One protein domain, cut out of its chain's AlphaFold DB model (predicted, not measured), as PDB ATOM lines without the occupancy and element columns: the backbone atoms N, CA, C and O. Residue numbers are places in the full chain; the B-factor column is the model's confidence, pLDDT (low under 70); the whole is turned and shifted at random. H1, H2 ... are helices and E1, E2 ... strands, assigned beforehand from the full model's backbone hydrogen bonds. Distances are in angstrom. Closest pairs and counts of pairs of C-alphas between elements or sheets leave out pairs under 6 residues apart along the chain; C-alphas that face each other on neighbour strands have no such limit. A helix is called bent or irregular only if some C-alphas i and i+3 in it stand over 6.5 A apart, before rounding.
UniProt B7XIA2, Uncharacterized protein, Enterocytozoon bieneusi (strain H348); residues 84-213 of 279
ATOM      1  N   ASP A  84     -76.160 117.098 114.960       49.72
ATOM      2  CA  ASP A  84     -75.640 115.948 114.213       49.72
ATOM      3  C   ASP A  84     -74.659 116.370 113.117       49.72
ATOM      4  O   ASP A  84     -73.673 115.672 112.876       49.72
ATOM      5  N   GLN A  85     -74.850 117.545 112.508       51.31
ATOM      6  CA  GLN A  85     -73.872 118.113 111.578       51.31
ATOM      7  C   GLN A  85     -72.600 118.529 112.317       51.31
ATOM      8  O   GLN A  85     -71.517 118.168 111.871       51.31
ATOM      9  N   VAL A  86     -72.697 119.173 113.487       52.12
ATOM     10  CA  VAL A  86     -71.513 119.507 114.309       52.12
ATOM     11  C   VAL A  86     -70.762 118.253 114.724       52.12
ATOM     12  O   VAL A  86     -69.549 118.180 114.563       52.12
ATOM     13  N   LYS A  87     -71.473 117.230 115.202       61.00
ATOM     14  CA  LYS A  87     -70.872 115.943 115.564       61.00
ATOM     15  C   LYS A  87     -70.208 115.275 114.361       61.00
ATOM     16  O   LYS A  87     -69.128 114.703 114.500       61.00
ATOM     17  N   THR A  88     -70.823 115.359 113.183       60.78
ATOM     18  CA  THR A  88     -70.259 114.848 111.927       60.78
ATOM     19  C   THR A  88     -68.994 115.608 111.542       60.78
ATOM     20  O   THR A  88     -67.975 114.977 111.271       60.78
ATOM     21  N   VAL A  89     -69.017 116.938 111.608       53.97
ATOM     22  CA  VAL A  89     -67.862 117.799 111.330       53.97
ATOM     23  C   VAL A  89     -66.740 117.533 112.332       53.97
ATOM     24  O   VAL A  89     -65.619 117.276 111.913       53.97
ATOM     25  N   ILE A  90     -67.018 117.460 113.637       54.47
ATOM     26  CA  ILE A  90     -66.031 117.069 114.660       54.47
ATOM     27  C   ILE A  90     -65.431 115.699 114.324       54.47
ATOM     28  O   ILE A  90     -64.210 115.549 114.328       54.47
ATOM     29  N   ASN A  91     -66.268 114.711 113.986       64.75
ATOM     30  CA  ASN A  91     -65.836 113.359 113.620       64.75
ATOM     31  C   ASN A  91     -65.026 113.303 112.311       64.75
ATOM     32  O   ASN A  91     -64.264 112.358 112.097       64.75
ATOM     33  N   GLN A  92     -65.171 114.287 111.431       60.25
ATOM     34  CA  GLN A  92     -64.336 114.429 110.244       60.25
ATOM     35  C   GLN A  92     -63.027 115.136 110.598       60.25
ATOM     36  O   GLN A  92     -61.957 114.584 110.359       60.25
ATOM     37  N   LEU A  93     -63.104 116.305 111.237       53.47
ATOM     38  CA  LEU A  93     -61.965 117.161 111.559       53.47
ATOM     39  C   LEU A  93     -60.969 116.489 112.498       53.47
ATOM     40  O   LEU A  93     -59.767 116.567 112.251       53.47
ATOM     41  N   TYR A  94     -61.432 115.787 113.541       64.12
ATOM     42  CA  TYR A  94     -60.509 115.215 114.523       64.12
ATOM     43  C   TYR A  94     -59.524 114.240 113.877       64.12
ATOM     44  O   TYR A  94     -58.390 114.145 114.329       64.12
ATOM     45  N   LYS A  95     -59.892 113.545 112.793       59.81
ATOM     46  CA  LYS A  95     -58.985 112.617 112.102       59.81
ATOM     47  C   LYS A  95     -57.733 113.324 111.577       59.81
ATOM     48  O   LYS A  95     -56.654 112.748 111.658       59.81
ATOM     49  N   PHE A  96     -57.873 114.577 111.147       58.06
ATOM     50  CA  PHE A  96     -56.805 115.403 110.576       58.06
ATOM     51  C   PHE A  96     -55.995 116.174 111.624       58.06
ATOM     52  O   PHE A  96     -54.929 116.696 111.316       58.06
ATOM     53  N   ILE A  97     -56.470 116.234 112.870       60.19
ATOM     54  CA  ILE A  97     -55.739 116.875 113.963       60.19
ATOM     55  C   ILE A  97     -54.612 115.932 114.430       60.19
ATOM     56  O   ILE A  97     -54.895 114.796 114.834       60.19
ATOM     57  N   PRO A  98     -53.335 116.353 114.415       58.47
ATOM     58  CA  PRO A  98     -52.233 115.507 114.853       58.47
ATOM     59  C   PRO A  98     -52.314 115.262 116.363       58.47
ATOM     60  O   PRO A  98     -52.510 116.177 117.159       58.47
ATOM     61  N   GLY A  99     -52.165 114.002 116.767       57.62
ATOM     62  CA  GLY A  99     -52.211 113.592 118.169       57.62
ATOM     63  C   GLY A  99     -50.862 113.767 118.859       57.62
ATOM     64  O   GLY A  99     -50.227 112.763 119.166       57.62
ATOM     65  N   THR A 100     -50.424 115.016 119.007       67.69
ATOM     66  CA  THR A 100     -49.098 115.397 119.525       67.69
ATOM     67  C   THR A 100     -49.221 116.364 120.706       67.69
ATOM     68  O   THR A 100     -50.307 116.876 120.985       67.69
ATOM     69  N   PHE A 101     -48.091 116.674 121.350       55.94
ATOM     70  CA  PHE A 101     -47.977 117.609 122.475       55.94
ATOM     71  C   PHE A 101     -48.615 118.990 122.214       55.94
ATOM     72  O   PHE A 101     -49.091 119.645 123.137       55.94
ATOM     73  N   ASN A 102     -48.719 119.416 120.951       63.88
ATOM     74  CA  ASN A 102     -49.340 120.690 120.572       63.88
ATOM     75  C   ASN A 102     -50.822 120.805 120.970       63.88
ATOM     76  O   ASN A 102     -51.358 121.914 121.044       63.88
ATOM     77  N   LEU A 103     -51.498 119.684 121.237       73.31
ATOM     78  CA  LEU A 103     -52.889 119.699 121.676       73.31
ATOM     79  C   LEU A 103     -53.064 120.343 123.052       73.31
ATOM     80  O   LEU A 103     -54.029 121.083 123.244       73.31
ATOM     81  N   TYR A 104     -52.110 120.136 123.966       82.81
ATOM     82  CA  TYR A 104     -52.081 120.827 125.249       82.81
ATOM     83  C   TYR A 104     -52.088 122.344 125.060       82.81
ATOM     84  O   TYR A 104     -52.959 123.018 125.597       82.81
ATOM     85  N   HIS A 105     -51.177 122.887 124.250       77.12
ATOM     86  CA  HIS A 105     -51.079 124.335 124.043       77.12
ATOM     87  C   HIS A 105     -52.338 124.933 123.419       77.12
ATOM     88  O   HIS A 105     -52.740 126.039 123.779       77.12
ATOM     89  N   MET A 106     -52.974 124.211 122.497       78.69
ATOM     90  CA  MET A 106     -54.257 124.634 121.940       78.69
ATOM     91  C   MET A 106     -55.324 124.739 123.017       78.69
ATOM     92  O   MET A 106     -56.024 125.748 123.098       78.69
ATOM     93  N   TYR A 107     -55.427 123.716 123.857       88.38
ATOM     94  CA  TYR A 107     -56.402 123.703 124.927       88.38
ATOM     95  C   TYR A 107     -56.089 124.746 126.011       88.38
ATOM     96  O   TYR A 107     -56.971 125.499 126.401       88.38
ATOM     97  N   ALA A 108     -54.837 124.862 126.447       82.88
ATOM     98  CA  ALA A 108     -54.420 125.804 127.481       82.88
ATOM     99  C   ALA A 108     -54.708 127.269 127.100       82.88
ATOM    100  O   ALA A 108     -55.108 128.058 127.949       82.88
ATOM    101  N   ASN A 109     -54.559 127.626 125.819       80.94
ATOM    102  CA  ASN A 109     -54.799 128.993 125.348       80.94
ATOM    103  C   ASN A 109     -56.262 129.273 124.976       80.94
ATOM    104  O   ASN A 109     -56.697 130.426 125.002       80.94
ATOM    105  N   TYR A 110     -57.004 128.247 124.548       80.19
ATOM    106  CA  TYR A 110     -58.309 128.417 123.899       80.19
ATOM    107  C   TYR A 110     -59.410 127.519 124.474       80.19
ATOM    108  O   TYR A 110     -60.482 127.408 123.880       80.19
ATOM    109  N   GLY A 111     -59.185 126.906 125.635       81.62
ATOM    110  CA  GLY A 111     -60.131 126.017 126.305       81.62
ATOM    111  C   GLY A 111     -61.490 126.668 126.564       81.62
ATOM    112  O   GLY A 111     -62.511 125.982 126.486       81.62
ATOM    113  N   GLN A 112     -61.540 127.998 126.736       83.31
ATOM    114  CA  GLN A 112     -62.801 128.729 126.896       83.31
ATOM    115  C   GLN A 112     -63.737 128.654 125.683       83.31
ATOM    116  O   GLN A 112     -64.918 128.961 125.820       83.31
ATOM    117  N   TYR A 113     -63.239 128.258 124.506       77.56
ATOM    118  CA  TYR A 113     -64.043 128.087 123.291       77.56
ATOM    119  C   TYR A 113     -64.636 126.681 123.147       77.56
ATOM    120  O   TYR A 113     -65.373 126.433 122.197       77.56
ATOM    121  N   ALA A 114     -64.364 125.773 124.085       79.25
ATOM    122  CA  ALA A 114     -65.055 124.492 124.212       79.25
ATOM    123  C   ALA A 114     -65.646 124.327 125.628       79.25
ATOM    124  O   ALA A 114     -65.350 123.342 126.309       79.25
ATOM    125  N   PRO A 115     -66.443 125.292 126.130       80.00
ATOM    126  CA  PRO A 115     -66.978 125.203 127.481       80.00
ATOM    127  C   PRO A 115     -67.970 124.038 127.560       80.00
ATOM    128  O   PRO A 115     -68.793 123.856 126.665       80.00
ATOM    129  N   HIS A 116     -67.906 123.256 128.638       74.94
ATOM    130  CA  HIS A 116     -68.835 122.145 128.876       74.94
ATOM    131  C   HIS A 116     -68.882 121.095 127.753       74.94
ATOM    132  O   HIS A 116     -69.911 120.443 127.563       74.94
ATOM    133  N   SER A 117     -67.772 120.894 127.038       81.81
ATOM    134  CA  SER A 117     -67.666 119.852 126.014       81.81
ATOM    135  C   SER A 117     -68.067 118.486 126.566       81.81
ATOM    136  O   SER A 117     -67.783 118.160 127.720       81.81
ATOM    137  N   LEU A 118     -68.673 117.638 125.736       82.19
ATOM    138  CA  LEU A 118     -68.926 116.242 126.100       82.19
ATOM    139  C   LEU A 118     -67.636 115.400 126.104       82.19
ATOM    140  O   LEU A 118     -67.640 114.264 126.573       82.19
ATOM    141  N   HIS A 119     -66.530 115.940 125.587       88.69
ATOM    142  CA  HIS A 119     -65.244 115.263 125.496       88.69
ATOM    143  C   HIS A 119     -64.375 115.605 126.703       88.69
ATOM    144  O   HIS A 119     -63.848 116.707 126.821       88.69
ATOM    145  N   LYS A 120     -64.239 114.642 127.618       92.44
ATOM    146  CA  LYS A 120     -63.491 114.809 128.868       92.44
ATOM    147  C   LYS A 120     -62.149 114.087 128.818       92.44
ATOM    148  O   LYS A 120     -62.069 112.974 128.296       92.44
ATOM    149  N   ILE A 121     -61.124 114.699 129.397       95.25
ATOM    150  CA  ILE A 121     -59.801 114.108 129.606       95.25
ATOM    151  C   ILE A 121     -59.695 113.691 131.064       95.25
ATOM    152  O   ILE A 121     -59.894 114.511 131.953       95.25
ATOM    153  N   GLN A 122     -59.419 112.416 131.299       94.94
ATOM    154  CA  GLN A 122     -59.403 111.812 132.631       94.94
ATOM    155  C   GLN A 122     -57.978 111.637 133.155       94.94
ATOM    156  O   GLN A 122     -57.031 111.595 132.370       94.94
ATOM    157  N   SER A 123     -57.850 111.459 134.473       94.88
ATOM    158  CA  SER A 123     -56.576 111.176 135.155       94.88
ATOM    159  C   SER A 123     -55.490 112.214 134.854       94.88
ATOM    160  O   SER A 123     -54.311 111.883 134.726       94.88
ATOM    161  N   VAL A 124     -55.890 113.483 134.732       96.44
ATOM    162  CA  VAL A 124     -54.948 114.601 134.653       96.44
ATOM    163  C   VAL A 124     -54.352 114.828 136.037       96.44
ATOM    164  O   VAL A 124     -55.079 114.945 137.023       96.44
ATOM    165  N   SER A 125     -53.029 114.891 136.114       94.88
ATOM    166  CA  SER A 125     -52.333 115.124 137.371       94.88
ATOM    167  C   SER A 125     -52.462 116.584 137.786       94.88
ATOM    168  O   SER A 125     -52.116 117.496 137.030       94.88
ATOM    169  N   VAL A 126     -52.931 116.795 139.012       97.00
ATOM    170  CA  VAL A 126     -53.167 118.115 139.597       97.00
ATOM    171  C   VAL A 126     -52.288 118.259 140.831       97.00
ATOM    172  O   VAL A 126     -52.127 117.296 141.578       97.00
ATOM    173  N   TYR A 127     -51.718 119.433 141.083       94.00
ATOM    174  CA  TYR A 127     -51.061 119.715 142.361       94.00
ATOM    175  C   TYR A 127     -51.638 120.956 143.024       94.00
ATOM    176  O   TYR A 127     -52.216 121.826 142.369       94.00
ATOM    177  N   LYS A 128     -51.508 121.006 144.348       94.81
ATOM    178  CA  LYS A 128     -51.915 122.136 145.169       94.81
ATOM    179  C   LYS A 128     -50.762 123.137 145.281       94.81
ATOM    180  O   LYS A 128     -49.656 122.763 145.651       94.81
ATOM    181  N   ASP A 129     -51.045 124.408 145.030       90.38
ATOM    182  CA  ASP A 129     -50.135 125.534 145.250       90.38
ATOM    183  C   ASP A 129     -50.917 126.701 145.856       90.38
ATOM    184  O   ASP A 129     -51.931 127.114 145.296       90.38
ATOM    185  N   ASN A 130     -50.493 127.211 147.015       90.50
ATOM    186  CA  ASN A 130     -51.138 128.340 147.704       90.50
ATOM    187  C   ASN A 130     -52.680 128.238 147.791       90.50
ATOM    188  O   ASN A 130     -53.405 129.193 147.521       90.50
ATOM    189  N   ASN A 131     -53.194 127.059 148.166       89.00
ATOM    190  CA  ASN A 131     -54.633 126.732 148.237       89.00
ATOM    191  C   ASN A 131     -55.405 126.731 146.908       89.00
ATOM    192  O   ASN A 131     -56.625 126.570 146.906       89.00
ATOM    193  N   GLN A 132     -54.706 126.825 145.786       94.56
ATOM    194  CA  GLN A 132     -55.244 126.635 144.448       94.56
ATOM    195  C   GLN A 132     -54.737 125.314 143.868       94.56
ATOM    196  O   GLN A 132     -53.799 124.714 144.389       94.56
ATOM    197  N   TYR A 133     -55.390 124.838 142.811       96.50
ATOM    198  CA  TYR A 133     -55.065 123.573 142.164       96.50
ATOM    199  C   TYR A 133     -54.715 123.832 140.707       96.50
ATOM    200  O   TYR A 133     -55.437 124.567 140.030       96.50
ATOM    201  N   PHE A 134     -53.630 123.238 140.230       93.94
ATOM    202  CA  PHE A 134     -53.095 123.513 138.902       93.94
ATOM    203  C   PHE A 134     -52.625 122.253 138.187       93.94
ATOM    204  O   PHE A 134     -52.263 121.259 138.822       93.94
ATOM    205  N   ASP A 135     -52.585 122.332 136.855       92.75
ATOM    206  CA  ASP A 135     -51.755 121.442 136.049       92.75
ATOM    207  C   ASP A 135     -50.265 121.694 136.312       92.75
ATOM    208  O   ASP A 135     -49.868 122.731 136.839       92.75
ATOM    209  N   PHE A 136     -49.416 120.767 135.872       87.31
ATOM    210  CA  PHE A 136     -47.966 120.841 136.060       87.31
ATOM    211  C   PHE A 136     -47.316 122.161 135.604       87.31
ATOM    212  O   PHE A 136     -46.359 122.616 136.236       87.31
ATOM    213  N   PHE A 137     -47.820 122.779 134.533       82.19
ATOM    214  CA  PHE A 137     -47.277 124.024 133.982       82.19
ATOM    215  C   PHE A 137     -47.882 125.286 134.609       82.19
ATOM    216  O   PHE A 137     -47.509 126.389 134.214       82.19
ATOM    217  N   LYS A 138     -48.815 125.150 135.563       86.12
ATOM    218  CA  LYS A 138     -49.518 126.272 136.205       86.12
ATOM    219  C   LYS A 138     -50.247 127.181 135.202       86.12
ATOM    220  O   LYS A 138     -50.430 128.370 135.441       86.12
ATOM    221  N   THR A 139     -50.656 126.618 134.069       86.19
ATOM    222  CA  THR A 139     -51.379 127.336 133.010       86.19
ATOM    223  C   THR A 139     -52.880 127.079 133.105       86.19
ATOM    224  O   THR A 139     -53.683 127.956 132.801       86.19
ATOM    225  N   ILE A 140     -53.276 125.893 133.572       92.62
ATOM    226  CA  ILE A 140     -54.671 125.482 133.702       92.62
ATOM    227  C   ILE A 140     -55.006 125.345 135.182       92.62
ATOM    228  O   ILE A 140     -54.414 124.547 135.911       92.62
ATOM    229  N   GLN A 141     -55.989 126.125 135.625       95.38
ATOM    230  CA  GLN A 141     -56.483 126.086 136.993       95.38
ATOM    231  C   GLN A 141     -57.611 125.062 137.145       95.38
ATOM    232  O   GLN A 141     -58.526 124.995 136.324       95.38
ATOM    233  N   PHE A 142     -57.576 124.328 138.255       97.31
ATOM    234  CA  PHE A 142     -58.574 123.350 138.663       97.31
ATOM    235  C   PHE A 142     -59.362 123.825 139.886       97.31
ATOM    236  O   PHE A 142     -58.875 124.557 140.751       97.31
ATOM    237  N   LYS A 143     -60.608 123.364 139.974       96.12
ATOM    238  CA  LYS A 143     -61.506 123.513 141.116       96.12
ATOM    239  C   LYS A 143     -61.766 122.137 141.712       96.12
ATOM    240  O   LYS A 143     -62.146 121.211 140.998       96.12
ATOM    241  N   LYS A 144     -61.616 122.014 143.032       95.50
ATOM    242  CA  LYS A 144     -62.057 120.822 143.763       95.50
ATOM    243  C   LYS A 144     -63.589 120.766 143.732       95.50
ATOM    244  O   LYS A 144     -64.248 121.739 144.093       95.50
ATOM    245  N   LYS A 145     -64.141 119.646 143.277       92.44
ATOM    246  CA  LYS A 145     -65.585 119.417 143.098       92.44
ATOM    247  C   LYS A 145     -66.142 118.343 144.030       92.44
ATOM    248  O   LYS A 145     -67.347 118.286 144.234       92.44
ATOM    249  N   GLY A 146     -65.271 117.531 144.611       88.00
ATOM    250  CA  GLY A 146     -65.603 116.515 145.597       88.00
ATOM    251  C   GLY A 146     -64.331 115.961 146.216       88.00
ATOM    252  O   GLY A 146     -63.229 116.464 145.961       88.00
ATOM    253  N   ASP A 147     -64.472 114.919 147.020       84.31
ATOM    254  CA  ASP A 147     -63.313 114.177 147.490       84.31
ATOM    255  C   ASP A 147     -62.674 113.473 146.303       84.31
ATOM    256  O   ASP A 147     -63.327 112.712 145.593       84.31
ATOM    257  N   ASN A 148     -61.403 113.794 146.053       86.38
ATOM    258  CA  ASN A 148     -60.631 113.217 144.956       86.38
ATOM    259  C   ASN A 148     -61.230 113.494 143.562       86.38
ATOM    260  O   ASN A 148     -61.088 112.694 142.646       86.38
ATOM    261  N   HIS A 149     -61.886 114.647 143.383       93.81
ATOM    262  CA  HIS A 149     -62.388 115.087 142.080       93.81
ATOM    263  C   HIS A 149     -62.061 116.560 141.838       93.81
ATOM    264  O   HIS A 149     -62.497 117.442 142.588       93.81
ATOM    265  N   TYR A 150     -61.285 116.816 140.788       96.44
ATOM    266  CA  TYR A 150     -60.797 118.131 140.390       96.44
ATOM    267  C   TYR A 150     -61.132 118.359 138.923       96.44
ATOM    268  O   TYR A 150     -60.781 117.548 138.074       96.44
ATOM    269  N   GLU A 151     -61.779 119.474 138.616       96.25
ATOM    270  CA  GLU A 151     -62.132 119.842 137.243       96.25
ATOM    271  C   GLU A 151     -61.481 121.167 136.888       96.25
ATOM    272  O   GLU A 151     -61.470 122.081 137.716       96.25
ATOM    273  N   ASP A 152     -60.962 121.303 135.670       95.88
ATOM    274  CA  ASP A 152     -60.535 122.616 135.200       95.88
ATOM    275  C   ASP A 152     -61.722 123.596 135.151       95.88
ATOM    276  O   ASP A 152     -62.897 123.220 135.223       95.88
ATOM    277  N   ILE A 153     -61.427 124.885 135.014       91.50
ATOM    278  CA  ILE A 153     -62.457 125.929 135.000       91.50
ATOM    279  C   ILE A 153     -63.509 125.768 133.885       91.50
ATOM    280  O   ILE A 153     -64.622 126.272 134.047       91.50
ATOM    281  N   HIS A 154     -63.191 125.068 132.790       90.25
ATOM    282  CA  HIS A 154     -64.101 124.778 131.677       90.25
ATOM    283  C   HIS A 154     -64.784 123.404 131.805       90.25
ATOM    284  O   HIS A 154     -65.737 123.115 131.073       90.25
ATOM    285  N   GLY A 155     -64.332 122.581 132.753       91.44
ATOM    286  CA  GLY A 155     -64.879 121.275 133.097       91.44
ATOM    287  C   GLY A 155     -64.514 120.150 132.131       91.44
ATOM    288  O   GLY A 155     -65.224 119.151 132.106       91.44
ATOM    289  N   ASN A 156     -63.486 120.290 131.292       94.62
ATOM    290  CA  ASN A 156     -63.072 119.285 130.307       94.62
ATOM    291  C   ASN A 156     -61.887 118.423 130.758       94.62
ATOM    292  O   ASN A 156     -61.776 117.288 130.299       94.62
ATOM    293  N   LEU A 157     -61.021 118.920 131.641       96.75
ATOM    294  CA  LEU A 157     -59.933 118.152 132.241       96.75
ATOM    295  C   LEU A 157     -60.323 117.728 133.650       96.75
ATOM    296  O   LEU A 157     -60.770 118.549 134.451       96.75
ATOM    297  N   ILE A 158     -60.122 116.449 133.950       96.38
ATOM    298  CA  ILE A 158     -60.522 115.830 135.207       96.38
ATOM    299  C   ILE A 158     -59.312 115.173 135.863       96.38
ATOM    300  O   ILE A 158     -58.707 114.254 135.305       96.38
ATOM    301  N   GLY A 159     -58.990 115.636 137.067       95.50
ATOM    302  CA  GLY A 159     -58.017 115.027 137.962       95.50
ATOM    303  C   GLY A 159     -58.700 114.269 139.093       95.50
ATOM    304  O   GLY A 159     -59.670 114.748 139.680       95.50
ATOM    305  N   ARG A 160     -58.181 113.081 139.411       90.75
ATOM    306  CA  ARG A 160     -58.701 112.215 140.484       90.75
ATOM    307  C   ARG A 160     -57.918 112.342 141.786       90.75
ATOM    308  O   ARG A 160     -58.338 111.868 142.832       90.75
ATOM    309  N   LYS A 161     -56.772 113.012 141.752       90.06
ATOM    310  CA  LYS A 161     -55.950 113.286 142.925       90.06
ATOM    311  C   LYS A 161     -55.275 114.639 142.754       90.06
ATOM    312  O   LYS A 161     -54.921 115.020 141.640       90.06
ATOM    313  N   ALA A 162     -55.096 115.342 143.869       92.25
ATOM    314  CA  ALA A 162     -54.190 116.478 143.942       92.25
ATOM    315  C   ALA A 162     -52.963 116.090 144.770       92.25
ATOM    316  O   ALA A 162     -53.106 115.640 145.908       92.25
ATOM    317  N   TYR A 163     -51.780 116.263 144.197       93.94
ATOM    318  CA  TYR A 163     -50.504 116.153 144.896       93.94
ATOM    319  C   TYR A 163     -50.258 117.416 145.732       93.94
ATOM    320  O   TYR A 163     -50.730 118.504 145.388       93.94
ATOM    321  N   ILE A 164     -49.542 117.290 146.845       92.31
ATOM    322  CA  ILE A 164     -49.250 118.402 147.757       92.31
ATOM    323  C   ILE A 164     -48.222 119.381 147.180       92.31
ATOM    324  O   ILE A 164     -48.150 120.514 147.649       92.31
ATOM    325  N   SER A 165     -47.455 118.971 146.166       86.81
ATOM    326  CA  SER A 165     -46.491 119.822 145.467       86.81
ATOM    327  C   SER A 165     -46.292 119.399 144.010       86.81
ATOM    328  O   SER A 165     -46.688 118.309 143.585       86.81
ATOM    329  N   ARG A 166     -45.641 120.274 143.236       84.19
ATOM    330  CA  ARG A 166     -45.221 119.984 141.858       84.19
ATOM    331  C   ARG A 166     -44.215 118.828 141.794       84.19
ATOM    332  O   ARG A 166     -44.284 118.022 140.869       84.19
ATOM    333  N   ASP A 167     -43.318 118.731 142.773       83.25
ATOM    334  CA  ASP A 167     -42.299 117.675 142.830       83.25
ATOM    335  C   ASP A 167     -42.927 116.311 143.116       83.25
ATOM    336  O   ASP A 167     -42.606 115.325 142.456       83.25
ATOM    337  N   GLU A 168     -43.893 116.254 144.036       85.88
ATOM    338  CA  GLU A 168     -44.643 115.022 144.285       85.88
ATOM    339  C   GLU A 168     -45.429 114.599 143.033       85.88
ATOM    340  O   GLU A 168     -45.422 113.424 142.659       85.88
ATOM    341  N   LEU A 169     -46.040 115.553 142.321       90.12
ATOM    342  CA  LEU A 169     -46.703 115.271 141.050       90.12
ATOM    343  C   LEU A 169     -45.744 114.608 140.056       90.12
ATOM    344  O   LEU A 169     -46.111 113.595 139.462       90.12
ATOM    345  N   LEU A 170     -44.529 115.140 139.890       83.44
ATOM    346  CA  LEU A 170     -43.517 114.591 138.978       83.44
ATOM    347  C   LEU A 170     -43.130 113.147 139.312       83.44
ATOM    348  O   LEU A 170     -42.954 112.341 138.400       83.44
ATOM    349  N   LEU A 171     -43.037 112.800 140.596       86.69
ATOM    350  CA  LEU A 171     -42.689 111.443 141.033       86.69
ATOM    351  C   LEU A 171     -43.764 110.409 140.659       86.69
ATOM    352  O   LEU A 171     -43.446 109.251 140.365       86.69
ATOM    353  N   HIS A 172     -45.030 110.827 140.639       89.31
ATOM    354  CA  HIS A 172     -46.187 109.948 140.453       89.31
ATOM    355  C   HIS A 172     -46.879 110.081 139.094       89.31
ATOM    356  O   HIS A 172     -47.892 109.423 138.854       89.31
ATOM    357  N   SER A 173     -46.337 110.899 138.197       89.81
ATOM    358  CA  SER A 173     -46.960 111.211 136.912       89.81
ATOM    359  C   SER A 173     -46.012 110.952 135.745       89.81
ATOM    360  O   SER A 173     -44.799 110.835 135.906       89.81
ATOM    361  N   LYS A 174     -46.572 110.875 134.540       84.38
ATOM    362  CA  LYS A 174     -45.834 110.834 133.275       84.38
ATOM    363  C   LYS A 174     -46.429 111.833 132.287       84.38
ATOM    364  O   LYS A 174     -47.613 112.160 132.366       84.38
ATOM    365  N   LEU A 175     -45.612 112.311 131.352       83.50
ATOM    366  CA  LEU A 175     -46.086 113.165 130.267       83.50
ATOM    367  C   LEU A 175     -46.767 112.300 129.199       83.50
ATOM    368  O   LEU A 175     -46.162 111.363 128.680       83.50
ATOM    369  N   SER A 176     -48.024 112.602 128.884       83.19
ATOM    370  CA  SER A 176     -48.751 111.954 127.788       83.19
ATOM    371  C   SER A 176     -48.329 112.500 126.421       83.19
ATOM    372  O   SER A 176     -47.786 113.599 126.297       83.19
ATOM    373  N   ASP A 177     -48.648 111.757 125.367       75.62
ATOM    374  CA  ASP A 177     -48.397 112.139 123.975       75.62
ATOM    375  C   ASP A 177     -49.191 113.377 123.513       75.62
ATOM    376  O   ASP A 177     -48.817 114.018 122.532       75.62
ATOM    377  N   ILE A 178     -50.251 113.745 124.238       79.88
ATOM    378  CA  ILE A 178     -51.023 114.982 124.045       79.88
ATOM    379  C   ILE A 178     -50.531 116.165 124.891       79.88
ATOM    380  O   ILE A 178     -51.116 117.244 124.819       79.88
ATOM    381  N   GLY A 179     -49.471 115.976 125.680       77.62
ATOM    382  CA  GLY A 179     -48.805 117.035 126.444       77.62
ATOM    383  C   GLY A 179     -49.382 117.356 127.816       77.62
ATOM    384  O   GLY A 179     -48.953 118.316 128.446       77.62
ATOM    385  N   LEU A 180     -50.305 116.535 128.314       87.44
ATOM    386  CA  LEU A 180     -50.769 116.613 129.698       87.44
ATOM    387  C   LEU A 180     -49.945 115.697 130.600       87.44
ATOM    388  O   LEU A 180     -49.634 114.565 130.216       87.44
ATOM    389  N   MET A 181     -49.650 116.160 131.812       90.31
ATOM    390  CA  MET A 181     -49.178 115.284 132.882       90.31
ATOM    391  C   MET A 181     -50.352 114.452 133.392       90.31
ATOM    392  O   MET A 181     -51.403 114.996 133.730       90.31
ATOM    393  N   VAL A 182     -50.170 113.138 133.412       92.81
ATOM    394  CA  VAL A 182     -51.181 112.156 133.811       92.81
ATOM    395  C   VAL A 182     -50.594 111.176 134.815       92.81
ATOM    396  O   VAL A 182     -49.373 111.027 134.900       92.81
ATOM    397  N   GLU A 183     -51.456 110.490 135.558       92.12
ATOM    398  CA  GLU A 183     -51.062 109.456 136.521       92.12
ATOM    399  C   GLU A 183     -50.164 108.393 135.851       92.12
ATOM    400  O   GLU A 183     -50.383 107.995 134.704       92.12
ATOM    401  N   LYS A 184     -49.097 107.952 136.528       91.00
ATOM    402  CA  LYS A 184     -48.080 107.064 135.928       91.00
ATOM    403  C   LYS A 184     -48.644 105.694 135.528       91.00
ATOM    404  O   LYS A 184     -48.245 105.144 134.498       91.00
ATOM    405  N   ASP A 185     -49.581 105.187 136.317       90.62
ATOM    406  CA  ASP A 185     -50.277 103.902 136.194       90.62
ATOM    407  C   ASP A 185     -51.536 103.954 135.308       90.62
ATOM    408  O   ASP A 185     -52.239 102.954 135.176       90.62
ATOM    409  N   ILE A 186     -51.803 105.085 134.647       91.38
ATOM    410  CA  ILE A 186     -52.889 105.199 133.667       91.38
ATOM    411  C   ILE A 186     -52.756 104.138 132.559       91.38
ATOM    412  O   ILE A 186     -51.669 103.938 131.999       91.38
ATOM    413  N   SER A 187     -53.877 103.491 132.225       92.38
ATOM    414  CA  SER A 187     -53.936 102.455 131.191       92.38
ATOM    415  C   SER A 187     -53.781 103.029 129.782       92.38
ATOM    416  O   SER A 187     -54.208 104.152 129.499       92.38
ATOM    417  N   ASP A 188     -53.239 102.223 128.867       87.75
ATOM    418  CA  ASP A 188     -53.092 102.595 127.453       87.75
ATOM    419  C   ASP A 188     -54.440 102.891 126.784       87.75
ATOM    420  O   ASP A 188     -54.546 103.801 125.964       87.75
ATOM    421  N   GLU A 189     -55.500 102.186 127.188       91.75
ATOM    422  CA  GLU A 189     -56.866 102.471 126.742       91.75
ATOM    423  C   GLU A 189     -57.312 103.878 127.165       91.75
ATOM    424  O   GLU A 189     -57.834 104.640 126.350       91.75
ATOM    425  N   THR A 190     -57.053 104.264 128.418       90.62
ATOM    426  CA  THR A 190     -57.404 105.604 128.910       90.62
ATOM    427  C   THR A 190     -56.575 106.674 128.203       90.62
ATOM    428  O   THR A 190     -57.121 107.704 127.810       90.62
ATOM    429  N   LEU A 191     -55.280 106.429 127.969       84.44
ATOM    430  CA  LEU A 191     -54.422 107.319 127.177       84.44
ATOM    431  C   LEU A 191     -54.963 107.503 125.754       84.44
ATOM    432  O   LEU A 191     -55.068 108.630 125.269       84.44
ATOM    433  N   TYR A 192     -55.376 106.414 125.108       86.12
ATOM    434  CA  TYR A 192     -55.962 106.442 123.773       86.12
ATOM    435  C   TYR A 192     -57.288 107.221 123.731       86.12
ATOM    436  O   TYR A 192     -57.481 108.080 122.863       86.12
ATOM    437  N   ILE A 193     -58.185 106.987 124.694       90.75
ATOM    438  CA  ILE A 193     -59.451 107.723 124.819       90.75
ATOM    439  C   ILE A 193     -59.188 109.212 125.066       90.75
ATOM    440  O   ILE A 193     -59.780 110.059 124.393       90.75
ATOM    441  N   ASN A 194     -58.267 109.541 125.974       91.88
ATOM    442  CA  ASN A 194     -57.852 110.913 126.252       91.88
ATOM    443  C   ASN A 194     -57.321 111.594 124.989       91.88
ATOM    444  O   ASN A 194     -57.717 112.716 124.680       91.88
ATOM    445  N   LYS A 195     -56.496 110.905 124.196       84.75
ATOM    446  CA  LYS A 195     -55.997 111.425 122.921       84.75
ATOM    447  C   LYS A 195     -57.123 111.750 121.945       84.75
ATOM    448  O   LYS A 195     -57.137 112.832 121.356       84.75
ATOM    449  N   ILE A 196     -58.084 110.842 121.778       83.62
ATOM    450  CA  ILE A 196     -59.252 111.075 120.918       83.62
ATOM    451  C   ILE A 196     -60.068 112.262 121.428       83.62
ATOM    452  O   ILE A 196     -60.417 113.145 120.643       83.62
ATOM    453  N   ASN A 197     -60.368 112.296 122.724       91.12
ATOM    454  CA  ASN A 197     -61.169 113.356 123.323       91.12
ATOM    455  C   ASN A 197     -60.475 114.711 123.208       91.12
ATOM    456  O   ASN A 197     -61.130 115.691 122.870       91.12
ATOM    457  N   MET A 198     -59.153 114.765 123.370       88.50
ATOM    458  CA  MET A 198     -58.394 116.003 123.215       88.50
ATOM    459  C   MET A 198     -58.441 116.495 121.768       88.50
ATOM    460  O   MET A 198     -58.676 117.673 121.512       88.50
ATOM    461  N   LYS A 199     -58.300 115.592 120.793       81.31
ATOM    462  CA  LYS A 199     -58.462 115.944 119.377       81.31
ATOM    463  C   LYS A 199     -59.862 116.493 119.085       81.31
ATOM    464  O   LYS A 199     -59.989 117.443 118.318       81.31
ATOM    465  N   LYS A 200     -60.908 115.937 119.699       82.69
ATOM    466  CA  LYS A 200     -62.282 116.441 119.546       82.69
ATOM    467  C   LYS A 200     -62.496 117.790 120.237       82.69
ATOM    468  O   LYS A 200     -63.112 118.658 119.634       82.69
ATOM    469  N   LEU A 201     -61.919 118.006 121.422       87.75
ATOM    470  CA  LEU A 201     -61.895 119.318 122.081       87.75
ATOM    471  C   LEU A 201     -61.237 120.373 121.193       87.75
ATOM    472  O   LEU A 201     -61.780 121.457 121.003       87.75
ATOM    473  N   VAL A 202     -60.093 120.049 120.592       83.00
ATOM    474  CA  VAL A 202     -59.432 120.958 119.652       83.00
ATOM    475  C   VAL A 202     -60.294 121.189 118.410       83.00
ATOM    476  O   VAL A 202     -60.386 122.326 117.958       83.00
ATOM    477  N   ALA A 203     -60.983 120.174 117.885       72.69
ATOM    478  CA  ALA A 203     -61.934 120.370 116.789       72.69
ATOM    479  C   ALA A 203     -63.066 121.340 117.177       72.69
ATOM    480  O   ALA A 203     -63.366 122.248 116.410       72.69
ATOM    481  N   GLU A 204     -63.638 121.209 118.376       79.06
ATOM    482  CA  GLU A 204     -64.641 122.148 118.900       79.06
ATOM    483  C   GLU A 204     -64.092 123.573 119.021       79.06
ATOM    484  O   GLU A 204     -64.746 124.517 118.587       79.06
ATOM    485  N   ILE A 205     -62.866 123.739 119.529       80.44
ATOM    486  CA  ILE A 205     -62.188 125.042 119.580       80.44
ATOM    487  C   ILE A 205     -62.051 125.626 118.169       80.44
ATOM    488  O   ILE A 205     -62.345 126.802 117.954       80.44
ATOM    489  N   LEU A 206     -61.620 124.820 117.196       70.50
ATOM    490  CA  LEU A 206     -61.409 125.259 115.814       70.50
ATOM    491  C   LEU A 206     -62.711 125.704 115.137       70.50
ATOM    492  O   LEU A 206     -62.751 126.740 114.470       70.50
ATOM    493  N   ILE A 207     -63.779 124.950 115.370       68.62
ATOM    494  CA  ILE A 207     -65.141 125.251 114.941       68.62
ATOM    495  C   ILE A 207     -65.615 126.560 115.596       68.62
ATOM    496  O   ILE A 207     -65.937 127.526 114.906       68.62
ATOM    497  N   ASN A 208     -65.576 126.649 116.925       71.94
ATOM    498  CA  ASN A 208     -66.185 127.755 117.663       71.94
ATOM    499  C   ASN A 208     -65.416 129.071 117.509       71.94
ATOM    500  O   ASN A 208     -66.040 130.117 117.293       71.94
ATOM    501  N   LYS A 209     -64.080 129.016 117.583       76.81
ATOM    502  CA  LYS A 209     -63.201 130.189 117.523       76.81
ATOM    503  C   LYS A 209     -62.898 130.638 116.094       76.81
ATOM    504  O   LYS A 209     -62.950 131.832 115.820       76.81
ATOM    505  N   TYR A 210     -62.571 129.707 115.195       65.81
ATOM    506  CA  TYR A 210     -62.059 130.028 113.852       65.81
ATOM    507  C   TYR A 210     -63.043 129.709 112.716       65.81
ATOM    508  O   TYR A 210     -62.706 129.904 111.541       65.81
ATOM    509  N   LYS A 211     -64.250 129.237 113.064       69.06
ATOM    510  CA  LYS A 211     -65.337 128.896 112.134       69.06
ATOM    511  C   LYS A 211     -64.910 127.883 111.070       69.06
ATOM    512  O   LYS A 211     -65.311 127.988 109.920       69.06
ATOM    513  N   ILE A 212     -64.059 126.927 111.447       62.72
ATOM    514  CA  ILE A 212     -63.603 125.859 110.548       62.72
ATOM    515  C   ILE A 212     -64.684 124.788 110.477       62.72
ATOM    516  O   ILE A 212     -64.972 124.150 111.485       62.72
ATOM    517  N   THR A 213     -65.276 124.589 109.301       64.88
ATOM    518  CA  THR A 213     -66.381 123.634 109.107       64.88
ATOM    519  C   THR A 213     -66.027 122.439 108.228       64.88
ATOM    520  O   THR A 213     -66.796 121.484 108.188       64.88
TER     521      THR A 213
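What this domain is: This is residues 84 to 213 of the 279 residues of an uncharacterized protein of Enterocytozoon bieneusi (strain H348) (UniProt B7XIA2). This is an elongated domain with helices towards one end and strands towards the other: the long helix H4, with H1 and H2 packed on it at steep angles, makes the helical part, and a small four-strand sheet, E1 to E4, curled like part of a barrel, makes the strand part. The link of residues 153 to 165 pairs briefly with both edge strands of that sheet, and the short helix H3 and the small hairpin E5 and E6 complete the strand end. The 130 printed residues hold four named helices and six named strands, in the order H1 H2 E1 E2 E3 E4 H3 E5 E6 H4, a mixed class; both sheets, E1 - E2 - E3 - E4 and E5 - E6, are antiparallel. The whole is compact, with a radius of gyration of the C-alphas of 14.3 A, and spans 43 by 27 by 23 A.

Where its parts are: Find C-alpha 84 at (-75.640, 115.948, 114.213); from there H1 runs over residues 84 to 96, 19.2 A long. H2, residues 102 to 113, is 16.7 A long and irregular: C-alphas 109 and 112 are 8.2 A apart. Look next for E1 at residues 126 to 129, beginning at C-alpha 126 (-53.167, 118.115, 139.597), then E2 at 132 to 134, E3 at 141 to 146, 15.8 A long, and E4 at 149 to 152. H3 is residues 166 to 172, E5 173 to 175 and E6 181 to 183. H4, residues 188 to 210, runs 31.9 A to C-alpha 210 at (-62.059, 130.028, 113.852).

How they stand to each other: Begin at H1, which with residues 90 to 94 alone touches residues 196 to 204 of H4; their closest C-alphas, Tyr 94 and Lys 199, are 5.3 A apart, at a steep tilt of 67 degrees, opposite ways. H2 touches H4 too, closest at the C-alphas of Tyr 113 and Ile 205, 5.1 A, at a steep tilt of 52 degrees, the same way. H1 and H2 are apart. E1 to E4 form a meander, each strand the antiparallel neighbour of the one before, in a strongly twisted sheet. Look for N 127 and O 134 of the hairpin E1 and E2, 3.0 A, N 142 and O 133 of E2 and E3, 2.8 A, and N 143 and O 151 of E3 and E4, 2.7 A. Residues 158 to 159 pair antiparallel with 150 to 151 of E4, and 162 to 163 parallel with 126 to 127 of E1. H3 only grazes this sheet, with residues 166 to 170. In the hairpin E5 and E6, N 174 and O 182 are 2.8 A apart. In H3 and H4 every O i to N i+4 pair is within hydrogen-bond range; in H1 it is 7 of 9 and in H2 6 of 8.

The domain as a whole: The C-alphas farthest apart, Gln 85 and Asp 167, are 44.4 A apart. The printed part has no cut; the links H2 to E1 and E4 to H3 are long. The mean pLDDT of the printed part is 82.6, with residues 84 to 102, 207 and 210 to 213 under 70.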